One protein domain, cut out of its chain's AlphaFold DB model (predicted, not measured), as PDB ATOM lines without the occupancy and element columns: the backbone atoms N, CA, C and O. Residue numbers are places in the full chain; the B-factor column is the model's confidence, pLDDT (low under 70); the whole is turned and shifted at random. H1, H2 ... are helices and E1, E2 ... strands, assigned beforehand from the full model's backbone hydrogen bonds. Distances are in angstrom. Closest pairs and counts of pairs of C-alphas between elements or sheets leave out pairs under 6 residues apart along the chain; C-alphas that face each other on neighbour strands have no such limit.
ATOM      1  N   LEU A   2     -55.387  43.614  36.616       97.81
ATOM      2  CA  LEU A   2     -55.209  43.237  35.218       97.81
ATOM      3  C   LEU A   2     -53.758  43.527  34.846       97.81
ATOM      4  O   LEU A   2     -53.244  44.587  35.203       97.81
ATOM      5  N   PHE A   3     -53.104  42.574  34.193       97.94
ATOM      6  CA  PHE A   3     -51.726  42.717  33.742       97.94
ATOM      7  C   PHE A   3     -51.686  42.647  32.219       97.94
ATOM      8  O   PHE A   3     -52.130  41.660  31.630       97.94
ATOM      9  N   TRP A   4     -51.188  43.717  31.610       97.75
ATOM     10  CA  TRP A   4     -51.012  43.880  30.176       97.75
ATOM     11  C   TRP A   4     -49.542  43.617  29.856       97.75
ATOM     12  O   TRP A   4     -48.686  44.467  30.100       97.75
ATOM     13  N   ASP A   5     -49.269  42.408  29.376       96.19
ATOM     14  CA  ASP A   5     -47.920  41.921  29.096       96.19
ATOM     15  C   ASP A   5     -47.542  42.227  27.645       96.19
ATOM     16  O   ASP A   5     -48.146  41.669  26.725       96.19
ATOM     17  N   GLU A   6     -46.614  43.168  27.457       95.12
ATOM     18  CA  GLU A   6     -46.044  43.572  26.166       95.12
ATOM     19  C   GLU A   6     -47.087  43.690  25.027       95.12
ATOM     20  O   GLU A   6     -46.937  43.045  23.995       95.12
ATOM     21  N   PRO A   7     -48.185  44.458  25.142       94.69
ATOM     22  CA  PRO A   7     -49.212  44.504  24.098       94.69
ATOM     23  C   PRO A   7     -48.654  45.026  22.759       94.69
ATOM     24  O   PRO A   7     -48.149  46.145  22.671       94.69
ATOM     25  N   HIS A   8     -48.777  44.223  21.696       91.75
ATOM     26  CA  HIS A   8     -48.268  44.542  20.357       91.75
ATOM     27  C   HIS A   8     -49.110  43.916  19.235       91.75
ATOM     28  O   HIS A   8     -49.858  42.958  19.440       91.75
ATOM     29  N   PHE A   9     -48.976  44.457  18.019       89.50
ATOM     30  CA  PHE A   9     -49.444  43.786  16.805       89.50
ATOM     31  C   PHE A   9     -48.548  42.590  16.489       89.50
ATOM     32  O   PHE A   9     -47.356  42.616  16.768       89.50
ATOM     33  N   TYR A  10     -49.112  41.553  15.873       85.50
ATOM     34  CA  TYR A  10     -48.363  40.357  15.496       85.50
ATOM     35  C   TYR A  10     -47.114  40.687  14.658       85.50
ATOM     36  O   TYR A  10     -47.237  41.312  13.607       85.50
ATOM     37  N   SER A  11     -45.939  40.223  15.105       80.31
ATOM     38  CA  SER A  11     -44.646  40.423  14.423       80.31
ATOM     39  C   SER A  11     -44.021  39.137  13.860       80.31
ATOM     40  O   SER A  11     -43.017  39.201  13.156       80.31
ATOM     41  N   GLY A  12     -44.558  37.957  14.197       79.12
ATOM     42  CA  GLY A  12     -44.073  36.643  13.736       79.12
ATOM     43  C   GLY A  12     -42.717  36.180  14.293       79.12
ATOM     44  O   GLY A  12     -42.465  34.975  14.397       79.12
ATOM     45  N   LEU A  13     -41.877  37.107  14.761       80.12
ATOM     46  CA  LEU A  13     -40.496  36.858  15.173       80.12
ATOM     47  C   LEU A  13     -40.366  35.776  16.259       80.12
ATOM     48  O   LEU A  13     -39.504  34.898  16.161       80.12
ATOM     49  N   ALA A  14     -41.241  35.798  17.269       75.31
ATOM     50  CA  ALA A  14     -41.211  34.851  18.387       75.31
ATOM     51  C   ALA A  14     -41.492  33.395  17.969       75.31
ATOM     52  O   ALA A  14     -41.032  32.462  18.628       75.31
ATOM     53  N   VAL A  15     -42.217  33.197  16.863       79.50
ATOM     54  CA  VAL A  15     -42.573  31.874  16.320       79.50
ATOM     55  C   VAL A  15     -41.779  31.515  15.061       79.50
ATOM     56  O   VAL A  15     -41.999  30.455  14.480       79.50
ATOM     57  N   GLY A  16     -40.826  32.363  14.662       78.88
ATOM     58  CA  GLY A  16     -40.022  32.168  13.456       78.88
ATOM     59  C   GLY A  16     -40.808  32.347  12.156       78.88
ATOM     60  O   GLY A  16     -40.382  31.822  11.128       78.88
ATOM     61  N   ASP A  17     -41.938  33.055  12.202       80.94
ATOM     62  CA  ASP A  17     -42.646  33.484  11.005       80.94
ATOM     63  C   ASP A  17     -42.020  34.787  10.497       80.94
ATOM     64  O   ASP A  17     -42.022  35.806  11.184       80.94
ATOM     65  N   PHE A  18     -41.445  34.721   9.298       78.38
ATOM     66  CA  PHE A  18     -40.835  35.853   8.599       78.38
ATOM     67  C   PHE A  18     -41.657  36.258   7.368       78.38
ATOM     68  O   PHE A  18     -41.128  36.866   6.435       78.38
ATOM     69  N   ALA A  19     -42.943  35.898   7.322       72.56
ATOM     70  CA  ALA A  19     -43.856  36.443   6.332       72.56
ATOM     71  C   ALA A  19     -43.953  37.973   6.498       72.56
ATOM     72  O   ALA A  19     -43.926  38.475   7.622       72.56
ATOM     73  N   PRO A  20     -44.119  38.741   5.407       65.50
ATOM     74  CA  PRO A  20     -44.211  40.202   5.445       65.50
ATOM     75  C   PRO A  20     -45.561  40.695   6.006       65.50
ATOM     76  O   PRO A  20     -46.082  41.717   5.572       65.50
ATOM     77  N   ALA A  21     -46.176  39.958   6.932       68.38
ATOM     78  CA  ALA A  21     -47.397  40.370   7.602       68.38
ATOM     79  C   ALA A  21     -47.041  41.433   8.641       68.38
ATOM     80  O   ALA A  21     -46.514  41.127   9.704       68.38
ATOM     81  N   TRP A  22     -47.306  42.689   8.298       70.25
ATOM     82  CA  TRP A  22     -46.898  43.828   9.111       70.25
ATOM     83  C   TRP A  22     -48.062  44.657   9.642       70.25
ATOM     84  O   TRP A  22     -47.815  45.540  10.447       70.25
ATOM     85  N   ALA A  23     -49.305  44.409   9.211       72.75
ATOM     86  CA  ALA A  23     -50.478  45.167   9.647       72.75
ATOM     87  C   ALA A  23     -51.781  44.377   9.641       72.75
ATOM     88  O   ALA A  23     -51.951  43.372   8.947       72.75
ATOM     89  N   CYS A  24     -52.744  44.923  10.378       79.00
ATOM     90  CA  CYS A  24     -54.138  44.532  10.302       79.00
ATOM     91  C   CYS A  24     -54.842  45.249   9.134       79.00
ATOM     92  O   CYS A  24     -55.012  46.462   9.157       79.00
ATOM     93  N   TYR A  25     -55.327  44.489   8.148       82.06
ATOM     94  CA  TYR A  25     -56.129  44.993   7.019       82.06
ATOM     95  C   TYR A  25     -57.642  44.826   7.242       82.06
ATOM     96  O   TYR A  25     -58.416  44.672   6.288       82.06
ATOM     97  N   CYS A  26     -58.098  44.787   8.496       85.81
ATOM     98  CA  CYS A  26     -59.523  44.656   8.790       85.81
ATOM     99  C   CYS A  26     -60.284  45.958   8.470       85.81
ATOM    100  O   CYS A  26     -59.690  47.027   8.316       85.81
ATOM    101  N   ALA A  27     -61.614  45.874   8.371       89.12
ATOM    102  CA  ALA A  27     -62.454  47.043   8.103       89.12
ATOM    103  C   ALA A  27     -62.278  48.140   9.168       89.12
ATOM    104  O   ALA A  27     -62.147  49.306   8.814       89.12
ATOM    105  N   SER A  28     -62.174  47.756  10.442       88.69
ATOM    106  CA  SER A  28     -61.996  48.695  11.551       88.69
ATOM    107  C   SER A  28     -60.653  49.426  11.507       88.69
ATOM    108  O   SER A  28     -60.601  50.611  11.812       88.69
ATOM    109  N   CYS A  29     -59.563  48.763  11.103       89.12
ATOM    110  CA  CYS A  29     -58.265  49.426  10.966       89.12
ATOM    111  C   CYS A  29     -58.246  50.398   9.783       89.12
ATOM    112  O   CYS A  29     -57.726  51.495   9.940       89.12
ATOM    113  N   ARG A  30     -58.871  50.057   8.645       90.06
ATOM    114  CA  ARG A  30     -59.030  51.001   7.521       90.06
ATOM    115  C   ARG A  30     -59.850  52.231   7.905       90.06
ATOM    116  O   ARG A  30     -59.472  53.351   7.580       90.06
ATOM    117  N   GLU A  31     -60.954  52.024   8.620       91.19
ATOM    118  CA  GLU A  31     -61.799  53.118   9.105       91.19
ATOM    119  C   GLU A  31     -61.035  54.036  10.067       91.19
ATOM    120  O   GLU A  31     -61.026  55.247   9.865       91.19
ATOM    121  N   ARG A  32     -60.331  53.467  11.057       90.75
ATOM    122  CA  ARG A  32     -59.522  54.237  12.020       90.75
ATOM    123  C   ARG A  32     -58.350  54.963  11.368       90.75
ATOM    124  O   ARG A  32     -58.017  56.060  11.796       90.75
ATOM    125  N   PHE A  33     -57.733  54.364  10.352       91.12
ATOM    126  CA  PHE A  33     -56.658  54.999   9.592       91.12
ATOM    127  C   PHE A  33     -57.172  56.150   8.709       91.12
ATOM    128  O   PHE A  33     -56.420  57.059   8.378       91.12
ATOM    129  N   GLY A  34     -58.463  56.145   8.352       89.94
ATOM    130  CA  GLY A  34     -59.083  57.186   7.531       89.94
ATOM    131  C   GLY A  34     -58.929  56.973   6.022       89.94
ATOM    132  O   GLY A  34     -59.072  57.925   5.255       89.94
ATOM    133  N   GLY A  35     -58.651  55.742   5.576       84.81
ATOM    134  CA  GLY A  35     -58.467  55.434   4.158       84.81
ATOM    135  C   GLY A  35     -57.843  54.066   3.889       84.81
ATOM    136  O   GLY A  35     -57.947  53.134   4.691       84.81
ATOM    137  N   ASP A  36     -57.201  53.952   2.727       87.19
ATOM    138  CA  ASP A  36     -56.417  52.773   2.376       87.19
ATOM    139  C   ASP A  36     -55.135  52.730   3.209       87.19
ATOM    140  O   ASP A  36     -54.393  53.707   3.296       87.19
ATOM    141  N   LEU A  37     -54.875  51.575   3.817       86.94
ATOM    142  CA  LEU A  37     -53.631  51.330   4.536       86.94
ATOM    143  C   LEU A  37     -52.466  51.234   3.536       86.94
ATOM    144  O   LEU A  37     -52.670  50.719   2.429       86.94
ATOM    145  N   PRO A  38     -51.249  51.673   3.911       87.44
ATOM    146  CA  PRO A  38     -50.061  51.517   3.073       87.44
ATOM    147  C   PRO A  38     -49.853  50.065   2.608       87.44
ATOM    148  O   PRO A  38     -50.336  49.124   3.228       87.44
ATOM    149  N   ALA A  39     -49.120  49.856   1.512       83.94
ATOM    150  CA  ALA A  39     -48.749  48.509   1.053       83.94
ATOM    151  C   ALA A  39     -47.465  47.977   1.724       83.94
ATOM    152  O   ALA A  39     -47.196  46.774   1.710       83.94
ATOM    153  N   GLU A  40     -46.712  48.863   2.377       86.19
ATOM    154  CA  GLU A  40     -45.495  48.561   3.129       86.19
ATOM    155  C   GLU A  40     -45.543  49.197   4.521       86.19
ATOM    156  O   GLU A  40     -46.265  50.167   4.742       86.19
ATOM    157  N   PHE A  41     -44.749  48.677   5.458       88.94
ATOM    158  CA  PHE A  41     -44.641  49.257   6.792       88.94
ATOM    159  C   PHE A  41     -43.880  50.587   6.743       88.94
ATOM    160  O   PHE A  41     -42.714  50.639   6.347       88.94
ATOM    161  N   THR A  42     -44.547  51.666   7.141       90.44
ATOM    162  CA  THR A  42     -44.009  53.033   7.149       90.44
ATOM    163  C   THR A  42     -43.948  53.594   8.570       90.44
ATOM    164  O   THR A  42     -44.525  53.033   9.500       90.44
ATOM    165  N   ALA A  43     -43.298  54.747   8.751       91.06
ATOM    166  CA  ALA A  43     -43.330  55.468  10.027       91.06
ATOM    167  C   ALA A  43     -44.760  55.878  10.437       91.06
ATOM    168  O   ALA A  43     -45.104  55.809  11.612       91.06
ATOM    169  N   GLU A  44     -45.602  56.249   9.467       91.81
ATOM    170  CA  GLU A  44     -47.030  56.511   9.690       91.81
ATOM    171  C   GLU A  44     -47.752  55.255  10.185       91.81
ATOM    172  O   GLU A  44     -48.565  55.320  11.104       91.81
ATOM    173  N   MET A  45     -47.403  54.090   9.632       90.31
ATOM    174  CA  MET A  45     -47.969  52.832  10.089       90.31
ATOM    175  C   MET A  45     -47.519  52.453  11.501       90.31
ATOM    176  O   MET A  45     -48.338  52.002  12.303       90.31
ATOM    177  N   LYS A  46     -46.233  52.645  11.814       91.44
ATOM    178  CA  LYS A  46     -45.699  52.464  13.167       91.44
ATOM    179  C   LYS A  46     -46.475  53.324  14.163       91.44
ATOM    180  O   LYS A  46     -46.953  52.805  15.166       91.44
ATOM    181  N   GLU A  47     -46.674  54.605  13.851       93.31
ATOM    182  CA  GLU A  47     -47.471  55.498  14.696       93.31
ATOM    183  C   GLU A  47     -48.919  55.016  14.833       93.31
ATOM    184  O   GLU A  47     -49.440  54.953  15.944       93.31
ATOM    185  N   PHE A  48     -49.564  54.597  13.740       93.31
ATOM    186  CA  PHE A  48     -50.921  54.056  13.800       93.31
ATOM    187  C   PHE A  48     -51.018  52.797  14.677       93.31
ATOM    188  O   PHE A  48     -51.991  52.638  15.419       93.31
ATOM    189  N   HIS A  49     -50.033  51.900  14.617       92.06
ATOM    190  CA  HIS A  49     -49.970  50.716  15.472       92.06
ATOM    191  C   HIS A  49     -49.828  51.081  16.948       92.06
ATOM    192  O   HIS A  49     -50.620  50.618  17.772       92.06
ATOM    193  N   GLU A  50     -48.865  51.936  17.284       94.38
ATOM    194  CA  GLU A  50     -48.656  52.365  18.667       94.38
ATOM    195  C   GLU A  50     -49.886  53.105  19.208       94.38
ATOM    196  O   GLU A  50     -50.372  52.778  20.293       94.38
ATOM    197  N   ALA A  51     -50.469  54.016  18.422       94.88
ATOM    198  CA  ALA A  51     -51.716  54.699  18.763       94.88
ATOM    199  C   ALA A  51     -52.866  53.718  18.988       94.88
ATOM    200  O   ALA A  51     -53.599  53.828  19.971       94.88
ATOM    201  N   SER A  52     -52.997  52.720  18.111       94.19
ATOM    202  CA  SER A  52     -54.064  51.730  18.202       94.19
ATOM    203  C   SER A  52     -53.980  50.894  19.475       94.19
ATOM    204  O   SER A  52     -55.020  50.602  20.072       94.19
ATOM    205  N   VAL A  53     -52.763  50.520  19.887       94.88
ATOM    206  CA  VAL A  53     -52.504  49.793  21.138       94.88
ATOM    207  C   VAL A  53     -52.816  50.677  22.344       94.88
ATOM    208  O   VAL A  53     -53.547  50.243  23.231       94.88
ATOM    209  N   VAL A  54     -52.332  51.922  22.363       97.50
ATOM    210  CA  VAL A  54     -52.578  52.869  23.467       97.50
ATOM    211  C   VAL A  54     -54.071  53.166  23.634       97.50
ATOM    212  O   VAL A  54     -54.569  53.171  24.760       97.50
ATOM    213  N   GLU A  55     -54.812  53.363  22.542       96.50
ATOM    214  CA  GLU A  55     -56.265  53.576  22.589       96.50
ATOM    215  C   GLU A  55     -57.005  52.354  23.143       96.50
ATOM    216  O   GLU A  55     -57.850  52.498  24.030       96.50
ATOM    217  N   LEU A  56     -56.660  51.148  22.676       96.12
ATOM    218  CA  LEU A  56     -57.263  49.916  23.183       96.12
ATOM    219  C   LEU A  56     -56.973  49.734  24.677       96.12
ATOM    220  O   LEU A  56     -57.881  49.446  25.454       96.12
ATOM    221  N   LEU A  57     -55.724  49.936  25.099       98.19
ATOM    222  CA  LEU A  57     -55.348  49.858  26.510       98.19
ATOM    223  C   LEU A  57     -56.062  50.913  27.349       98.19
ATOM    224  O   LEU A  57     -56.458  50.606  28.467       98.19
ATOM    225  N   THR A  58     -56.276  52.118  26.821       98.56
ATOM    226  CA  THR A  58     -57.046  53.165  27.508       98.56
ATOM    227  C   THR A  58     -58.480  52.706  27.772       98.56
ATOM    228  O   THR A  58     -58.982  52.845  28.887       98.56
ATOM    229  N   GLU A  59     -59.139  52.099  26.780       98.44
ATOM    230  CA  GLU A  59     -60.487  51.551  26.955       98.44
ATOM    231  C   GLU A  59     -60.516  50.405  27.979       98.44
ATOM    232  O   GLU A  59     -61.371  50.387  28.870       98.44
ATOM    233  N   LEU A  60     -59.566  49.471  27.877       98.38
ATOM    234  CA  LEU A  60     -59.485  48.304  28.753       98.38
ATOM    235  C   LEU A  60     -59.119  48.675  30.195       98.38
ATOM    236  O   LEU A  60     -59.695  48.109  31.128       98.38
ATOM    237  N   CYS A  61     -58.215  49.641  30.391       98.69
ATOM    238  CA  CYS A  61     -57.846  50.137  31.715       98.69
ATOM    239  C   CYS A  61     -59.035  50.814  32.391       98.69
ATOM    240  O   CYS A  61     -59.359  50.464  33.528       98.69
ATOM    241  N   ARG A  62     -59.748  51.687  31.665       98.75
ATOM    242  CA  ARG A  62     -60.988  52.307  32.150       98.75
ATOM    243  C   ARG A  62     -62.014  51.254  32.558       98.75
ATOM    244  O   ARG A  62     -62.544  51.314  33.664       98.75
ATOM    245  N   TYR A  63     -62.262  50.259  31.702       98.50
ATOM    246  CA  TYR A  63     -63.204  49.184  32.021       98.50
ATOM    247  C   TYR A  63     -62.774  48.395  33.268       98.50
ATOM    248  O   TYR A  63     -63.597  48.127  34.143       98.50
ATOM    249  N   GLY A  64     -61.489  48.047  33.386       98.25
ATOM    250  CA  GLY A  64     -60.939  47.389  34.573       98.25
ATOM    251  C   GLY A  64     -61.138  48.216  35.846       98.25
ATOM    252  O   GLY A  64     -61.615  47.692  36.856       98.25
ATOM    253  N   HIS A  65     -60.856  49.515  35.771       98.19
ATOM    254  CA  HIS A  65     -61.021  50.453  36.875       98.19
ATOM    255  C   HIS A  65     -62.491  50.611  37.297       98.19
ATOM    256  O   HIS A  65     -62.796  50.526  38.486       98.19
ATOM    257  N   GLU A  66     -63.432  50.698  36.351       98.44
ATOM    258  CA  GLU A  66     -64.882  50.693  36.628       98.44
ATOM    259  C   GLU A  66     -65.357  49.410  37.337       98.44
ATOM    260  O   GLU A  66     -66.389  49.407  38.016       98.44
ATOM    261  N   LYS A  67     -64.609  48.306  37.209       98.31
ATOM    262  CA  LYS A  67     -64.836  47.051  37.947       98.31
ATOM    263  C   LYS A  67     -64.052  46.959  39.261       98.31
ATOM    264  O   LYS A  67     -64.081  45.912  39.906       98.31
ATOM    265  N   GLY A  68     -63.373  48.028  39.675       98.19
ATOM    266  CA  GLY A  68     -62.558  48.074  40.890       98.19
ATOM    267  C   GLY A  68     -61.236  47.309  40.777       98.19
ATOM    268  O   GLY A  68     -60.677  46.894  41.793       98.19
ATOM    269  N   MET A  69     -60.742  47.066  39.559       98.38
ATOM    270  CA  MET A  69     -59.455  46.414  39.323       98.38
ATOM    271  C   MET A  69     -58.358  47.448  39.069       98.38
ATOM    272  O   MET A  69     -58.579  48.426  38.367       98.38
ATOM    273  N   ARG A  70     -57.156  47.172  39.585       98.50
ATOM    274  CA  ARG A  70     -55.934  47.900  39.221       98.50
ATOM    275  C   ARG A  70     -55.351  47.402  37.901       98.50
ATOM    276  O   ARG A  70     -55.412  46.191  37.659       98.50
ATOM    277  N   ASN A  71     -54.726  48.281  37.126       98.69
ATOM    278  CA  ASN A  71     -54.091  47.993  35.841       98.69
ATOM    279  C   ASN A  71     -52.564  48.111  35.925       98.69
ATOM    280  O   ASN A  71     -52.035  49.138  36.349       98.69
ATOM    281  N   ALA A  72     -51.861  47.075  35.474       98.69
ATOM    282  CA  ALA A  72     -50.411  47.058  35.341       98.69
ATOM    283  C   ALA A  72     -50.022  46.823  33.879       98.69
ATOM    284  O   ALA A  72     -50.535  45.892  33.262       98.69
ATOM    285  N   PRO A  86     -27.571  50.882  19.792       92.88
ATOM    286  CA  PRO A  86     -27.751  50.592  18.370       92.88
ATOM    287  C   PRO A  86     -27.321  49.163  17.999       92.88
ATOM    288  O   PRO A  86     -27.956  48.521  17.161       92.88
ATOM    289  N   GLU A  87     -26.289  48.611  18.647       92.81
ATOM    290  CA  GLU A  87     -25.706  47.325  18.254       92.81
ATOM    291  C   GLU A  87     -26.657  46.130  18.461       92.81
ATOM    292  O   GLU A  87     -26.716  45.269  17.575       92.81
ATOM    293  N   PRO A  88     -27.419  46.024  19.573       90.81
ATOM    294  CA  PRO A  88     -28.518  45.064  19.695       90.81
ATOM    295  C   PRO A  88     -29.524  45.108  18.540       90.81
ATOM    296  O   PRO A  88     -29.830  44.058  17.968       90.81
ATOM    297  N   GLY A  89     -29.982  46.304  18.156       89.19
ATOM    298  CA  GLY A  89     -30.924  46.485  17.048       89.19
ATOM    299  C   GLY A  89     -30.331  46.028  15.714       89.19
ATOM    300  O   GLY A  89     -30.944  45.250  14.983       89.19
ATOM    301  N   GLU A  90     -29.084  46.404  15.430       92.19
ATOM    302  CA  GLU A  90     -28.367  45.979  14.222       92.19
ATOM    303  C   GLU A  90     -28.124  44.465  14.158       92.19
ATOM    304  O   GLU A  90     -28.139  43.866  13.076       92.19
ATOM    305  N   ARG A  91     -27.859  43.819  15.302       91.69
ATOM    306  CA  ARG A  91     -27.731  42.354  15.373       91.69
ATOM    307  C   ARG A  91     -29.059  41.670  15.090       91.69
ATOM    308  O   ARG A  91     -29.068  40.711  14.318       91.69
ATOM    309  N   LEU A  92     -30.149  42.159  15.683       88.50
ATOM    310  CA  LEU A  92     -31.487  41.631  15.431       88.50
ATOM    311  C   LEU A  92     -31.838  41.749  13.944       88.50
ATOM    312  O   LEU A  92     -32.164  40.741  13.313       88.50
ATOM    313  N   ARG A  93     -31.643  42.940  13.367       90.31
ATOM    314  CA  ARG A  93     -31.863  43.225  11.943       90.31
ATOM    315  C   ARG A  93     -31.110  42.247  11.039       90.31
ATOM    316  O   ARG A  93     -31.726  41.579  10.216       90.31
ATOM    317  N   ARG A  94     -29.797  42.074  11.253       90.88
ATOM    318  CA  ARG A  94     -28.970  41.113  10.491       90.88
ATOM    319  C   ARG A  94     -29.446  39.667  10.645       90.88
ATOM    320  O   ARG A  94     -29.405  38.891   9.691       90.88
ATOM    321  N   GLY A  95     -29.891  39.292  11.845       88.94
ATOM    322  CA  GLY A  95     -30.455  37.972  12.108       88.94
ATOM    323  C   GLY A  95     -31.710  37.706  11.276       88.94
ATOM    324  O   GLY A  95     -31.818  36.643  10.661       88.94
ATOM    325  N   ILE A  96     -32.613  38.685  11.205       88.69
ATOM    326  CA  ILE A  96     -33.839  38.616  10.400       88.69
ATOM    327  C   ILE A  96     -33.504  38.606   8.904       88.69
ATOM    328  O   ILE A  96     -33.997  37.744   8.179       88.69
ATOM    329  N   GLU A  97     -32.612  39.483   8.433       90.69
ATOM    330  CA  GLU A  97     -32.149  39.514   7.033       90.69
ATOM    331  C   GLU A  97     -31.647  38.142   6.565       90.69
ATOM    332  O   GLU A  97     -31.991  37.685   5.478       90.69
ATOM    333  N   SER A  98     -30.895  37.436   7.417       88.94
ATOM    334  CA  SER A  98     -30.347  36.115   7.081       88.94
ATOM    335  C   SER A  98     -31.394  34.996   6.958       88.94
ATOM    336  O   SER A  98     -31.097  33.950   6.381       88.94
ATOM    337  N   ARG A  99     -32.604  35.188   7.504       87.31
ATOM    338  CA  ARG A  99     -33.660  34.156   7.614       87.31
ATOM    339  C   ARG A  99     -34.922  34.479   6.824       87.31
ATOM    340  O   ARG A  99     -35.674  33.570   6.495       87.31
ATOM    341  N   SER A 100     -35.136  35.747   6.503       82.81
ATOM    342  CA  SER A 100     -36.348  36.259   5.859       82.81
ATOM    343  C   SER A 100     -36.405  36.030   4.344       82.81
ATOM    344  O   SER A 100     -37.342  36.479   3.691       82.81
ATOM    345  N   GLY A 101     -35.419  35.341   3.758       81.69
ATOM    346  CA  GLY A 101     -35.467  34.923   2.353       81.69
ATOM    347  C   GLY A 101     -35.520  36.073   1.340       81.69
ATOM    348  O   GLY A 101     -36.047  35.884   0.248       81.69
ATOM    349  N   GLY A 102     -34.985  37.251   1.687       80.94
ATOM    350  CA  GLY A 102     -35.005  38.439   0.824       80.94
ATOM    351  C   GLY A 102     -36.195  39.376   1.054       80.94
ATOM    352  O   GLY A 102     -36.582  40.091   0.132       80.94
ATOM    353  N   ALA A 103     -36.779  39.377   2.258       84.44
ATOM    354  CA  ALA A 103     -37.793  40.355   2.645       84.44
ATOM    355  C   ALA A 103     -37.298  41.802   2.462       84.44
ATOM    356  O   ALA A 103     -36.108  42.099   2.599       84.44
ATOM    357  N   SER A 104     -38.225  42.712   2.153       87.00
ATOM    358  CA  SER A 104     -37.911  44.134   2.012       87.00
ATOM    359  C   SER A 104     -37.487  44.746   3.350       87.00
ATOM    360  O   SER A 104     -37.833  44.245   4.420       87.00
ATOM    361  N   ALA A 105     -36.778  45.877   3.298       87.44
ATOM    362  CA  ALA A 105     -36.400  46.619   4.500       87.44
ATOM    363  C   ALA A 105     -37.624  46.995   5.357       87.44
ATOM    364  O   ALA A 105     -37.572  46.865   6.574       87.44
ATOM    365  N   ALA A 106     -38.740  47.370   4.722       87.00
ATOM    366  CA  ALA A 106     -39.993  47.675   5.410       87.00
ATOM    367  C   ALA A 106     -40.584  46.449   6.130       87.00
ATOM    368  O   ALA A 106     -41.040  46.553   7.263       87.00
ATOM    369  N   ALA A 107     -40.541  45.267   5.509       85.94
ATOM    370  CA  ALA A 107     -41.002  44.039   6.155       85.94
ATOM    371  C   ALA A 107     -40.124  43.654   7.358       85.94
ATOM    372  O   ALA A 107     -40.642  43.206   8.376       85.94
ATOM    373  N   ILE A 108     -38.807  43.859   7.263       88.06
ATOM    374  CA  ILE A 108     -37.883  43.631   8.385       88.06
ATOM    375  C   ILE A 108     -38.174  44.609   9.527       88.06
ATOM    376  O   ILE A 108     -38.249  44.185  10.677       88.06
ATOM    377  N   GLU A 109     -38.382  45.887   9.213       88.25
ATOM    378  CA  GLU A 109     -38.734  46.910  10.201       88.25
ATOM    379  C   GLU A 109     -40.026  46.546  10.945       88.25
ATOM    380  O   GLU A 109     -40.090  46.621  12.170       88.25
ATOM    381  N   ALA A 110     -41.030  46.046  10.224       87.31
ATOM    382  CA  ALA A 110     -42.261  45.568  10.837       87.31
ATOM    383  C   ALA A 110     -42.061  44.390  11.798       87.31
ATOM    384  O   ALA A 110     -42.654  44.370  12.872       87.31
ATOM    385  N   MET A 111     -41.219  43.416  11.438       86.94
ATOM    386  CA  MET A 111     -40.903  42.274  12.311       86.94
ATOM    387  C   MET A 111     -40.172  42.705  13.586       86.94
ATOM    388  O   MET A 111     -40.234  42.014  14.601       86.94
ATOM    389  N   MET A 112     -39.450  43.826  13.526       86.50
ATOM    390  CA  MET A 112     -38.723  44.395  14.662       86.50
ATOM    391  C   MET A 112     -39.604  45.279  15.552       86.50
ATOM    392  O   MET A 112     -39.247  45.523  16.705       86.50
ATOM    393  N   HIS A 113     -40.748  45.745  15.051       87.06
ATOM    394  CA  HIS A 113     -41.656  46.602  15.798       87.06
ATOM    395  C   HIS A 113     -42.455  45.798  16.839       87.06
ATOM    396  O   HIS A 113     -43.383  45.060  16.506       87.06
ATOM    397  N   MET A 114     -42.101  45.957  18.117       84.56
ATOM    398  CA  MET A 114     -42.727  45.245  19.239       84.56
ATOM    399  C   MET A 114     -43.487  46.212  20.163       84.56
ATOM    400  O   MET A 114     -43.018  46.597  21.224       84.56
ATOM    401  N   GLY A 115     -44.693  46.613  19.771       87.69
ATOM    402  CA  GLY A 115     -45.564  47.409  20.643       87.69
ATOM    403  C   GLY A 115     -45.109  48.862  20.790       87.69
ATOM    404  O   GLY A 115     -44.549  49.441  19.864       87.69
ATOM    405  N   VAL A 116     -45.409  49.471  21.936       92.94
ATOM    406  CA  VAL A 116     -45.224  50.913  22.165       92.94
ATOM    407  C   VAL A 116     -43.793  51.205  22.621       92.94
ATOM    408  O   VAL A 116     -43.367  50.701  23.657       92.94
ATOM    409  N   GLY A 117     -43.053  52.024  21.866       91.69
ATOM    410  CA  GLY A 117     -41.677  52.404  22.227       91.69
ATOM    411  C   GLY A 117     -41.581  53.634  23.125       91.69
ATOM    412  O   GLY A 117     -40.620  53.786  23.879       91.69
ATOM    413  N   ASP A 118     -42.593  54.499  23.079       94.69
ATOM    414  CA  ASP A 118     -42.670  55.698  23.907       94.69
ATOM    415  C   ASP A 118     -43.224  55.366  25.305       94.69
ATOM    416  O   ASP A 118     -44.434  55.216  25.514       94.69
ATOM    417  N   PHE A 119     -42.317  55.252  26.278       97.31
ATOM    418  CA  PHE A 119     -42.659  54.981  27.677       97.31
ATOM    419  C   PHE A 119     -43.483  56.102  28.317       97.31
ATOM    420  O   PHE A 119     -44.346  55.816  29.147       97.31
ATOM    421  N   ASP A 120     -43.271  57.360  27.922       97.69
ATOM    422  CA  ASP A 120     -44.024  58.491  28.466       97.69
ATOM    423  C   ASP A 120     -45.481  58.439  28.000       97.69
ATOM    424  O   ASP A 120     -46.401  58.555  28.814       97.69
ATOM    425  N   ARG A 121     -45.694  58.173  26.704       97.56
ATOM    426  CA  ARG A 121     -47.029  57.967  26.125       97.56
ATOM    427  C   ARG A 121     -47.757  56.795  26.781       97.56
ATOM    428  O   ARG A 121     -48.947  56.904  27.067       97.56
ATOM    429  N   ALA A 122     -47.061  55.686  27.026       97.88
ATOM    430  CA  ALA A 122     -47.645  54.513  27.670       97.88
ATOM    431  C   ALA A 122     -48.000  54.767  29.146       97.88
ATOM    432  O   ALA A 122     -49.100  54.432  29.586       97.88
ATOM    433  N   ALA A 123     -47.112  55.409  29.910       98.50
ATOM    434  CA  ALA A 123     -47.365  55.752  31.312       98.50
ATOM    435  C   ALA A 123     -48.488  56.798  31.484       98.50
ATOM    436  O   ALA A 123     -49.117  56.869  32.548       98.50
ATOM    437  N   ALA A 124     -48.777  57.582  30.439       98.62
ATOM    438  CA  ALA A 124     -49.854  58.569  30.414       98.62
ATOM    439  C   ALA A 124     -51.267  57.966  30.296       98.62
ATOM    440  O   ALA A 124     -52.239  58.705  30.473       98.62
ATOM    441  N   ILE A 125     -51.406  56.660  30.021       98.75
ATOM    442  CA  ILE A 125     -52.713  55.999  29.875       98.75
ATOM    443  C   ILE A 125     -53.589  56.269  31.120       98.75
ATOM    444  O   ILE A 125     -53.167  55.986  32.249       98.75
ATOM    445  N   PRO A 126     -54.803  56.831  30.953       98.31
ATOM    446  CA  PRO A 126     -55.754  57.002  32.048       98.31
ATOM    447  C   PRO A 126     -56.092  55.671  32.725       98.31
ATOM    448  O   PRO A 126     -56.125  54.630  32.076       98.31
TER     449      PRO A 126
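What this domain is: This is residues 2 to 72 and 86 to 126 of the 237 residues of an uncharacterized protein of Chloroflexi bacterium (UniProt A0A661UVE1). One long helix, H2, makes a spine, with the short helices H1, H4 and H5 set loosely around it and H3 packed on H4 at one end of the domain. The strand E1 lies by the far end of H2, and the unnamed residues 6 to 26 lead from E1 to H1. The printed part has 112 residues, with one named strand and five named helices in the order E1, H1, H2, H3, H4, H5 along the chain; the class is mostly helix, with helices holding 56 and the strand 4 of the 60 residues in named elements. It is only just compact, close to loose, with a radius of gyration of the C-alphas of 15.7 A and spans of 49 by 34 by 24 A.

Where its parts are: H2, residues 43 to 66, is 34.6 A long, from C-alpha 43 at (-43.330, 55.468, 10.027) to C-alpha 66 at (-64.882, 50.693, 36.628). H1 is residues 27 to 33, 10.0 A. E1 is residues 2 to 5, 9.6 A, with C-alpha 2 at (-55.209, 43.237, 35.218). H3 is residues 86 to 97, 16.4 A; H4 is residues 105 to 112, 10.7 A; H5 is residues 119 to 123, 6.0 A.

How they stand to each other: H2 and H5 are close but not clearly touching, the closest C-alphas being those of Val 54 and Ala 122, 6.7 A apart. H1 and H2 are also close but not clearly touching, Phe 33 to Phe 48 at 7.2 A between C-alphas, and only just about perpendicular at 71 degrees. H2 and H4 are near each other. H3 touches H4 with residues 92 to 97 alone, C-alphas of Ile 96 and Ile 108 being closest at 6.8 A, opposite ways at a steep tilt of 69 degrees, only just short of about perpendicular. H3 and H5 are apart. E1 pairs with no named strand, but its residues 2 to 3 pair with residues 71 to 72, parallel. In H1, H2, H3, H4 and H5 every O i to N i+4 pair is within hydrogen-bond range.

The domain as a whole: The C-alphas farthest apart are those of Gly 68 and Gly 102, 49.6 A. Residues 73 to 85 are not printed; C-alphas 72 and 86 are 28.5 A apart across the cut. The link from E1 to H1 is long, 21 residues. Mean pLDDT of the printed part is 90.0; residues 20 to 21 are under 70.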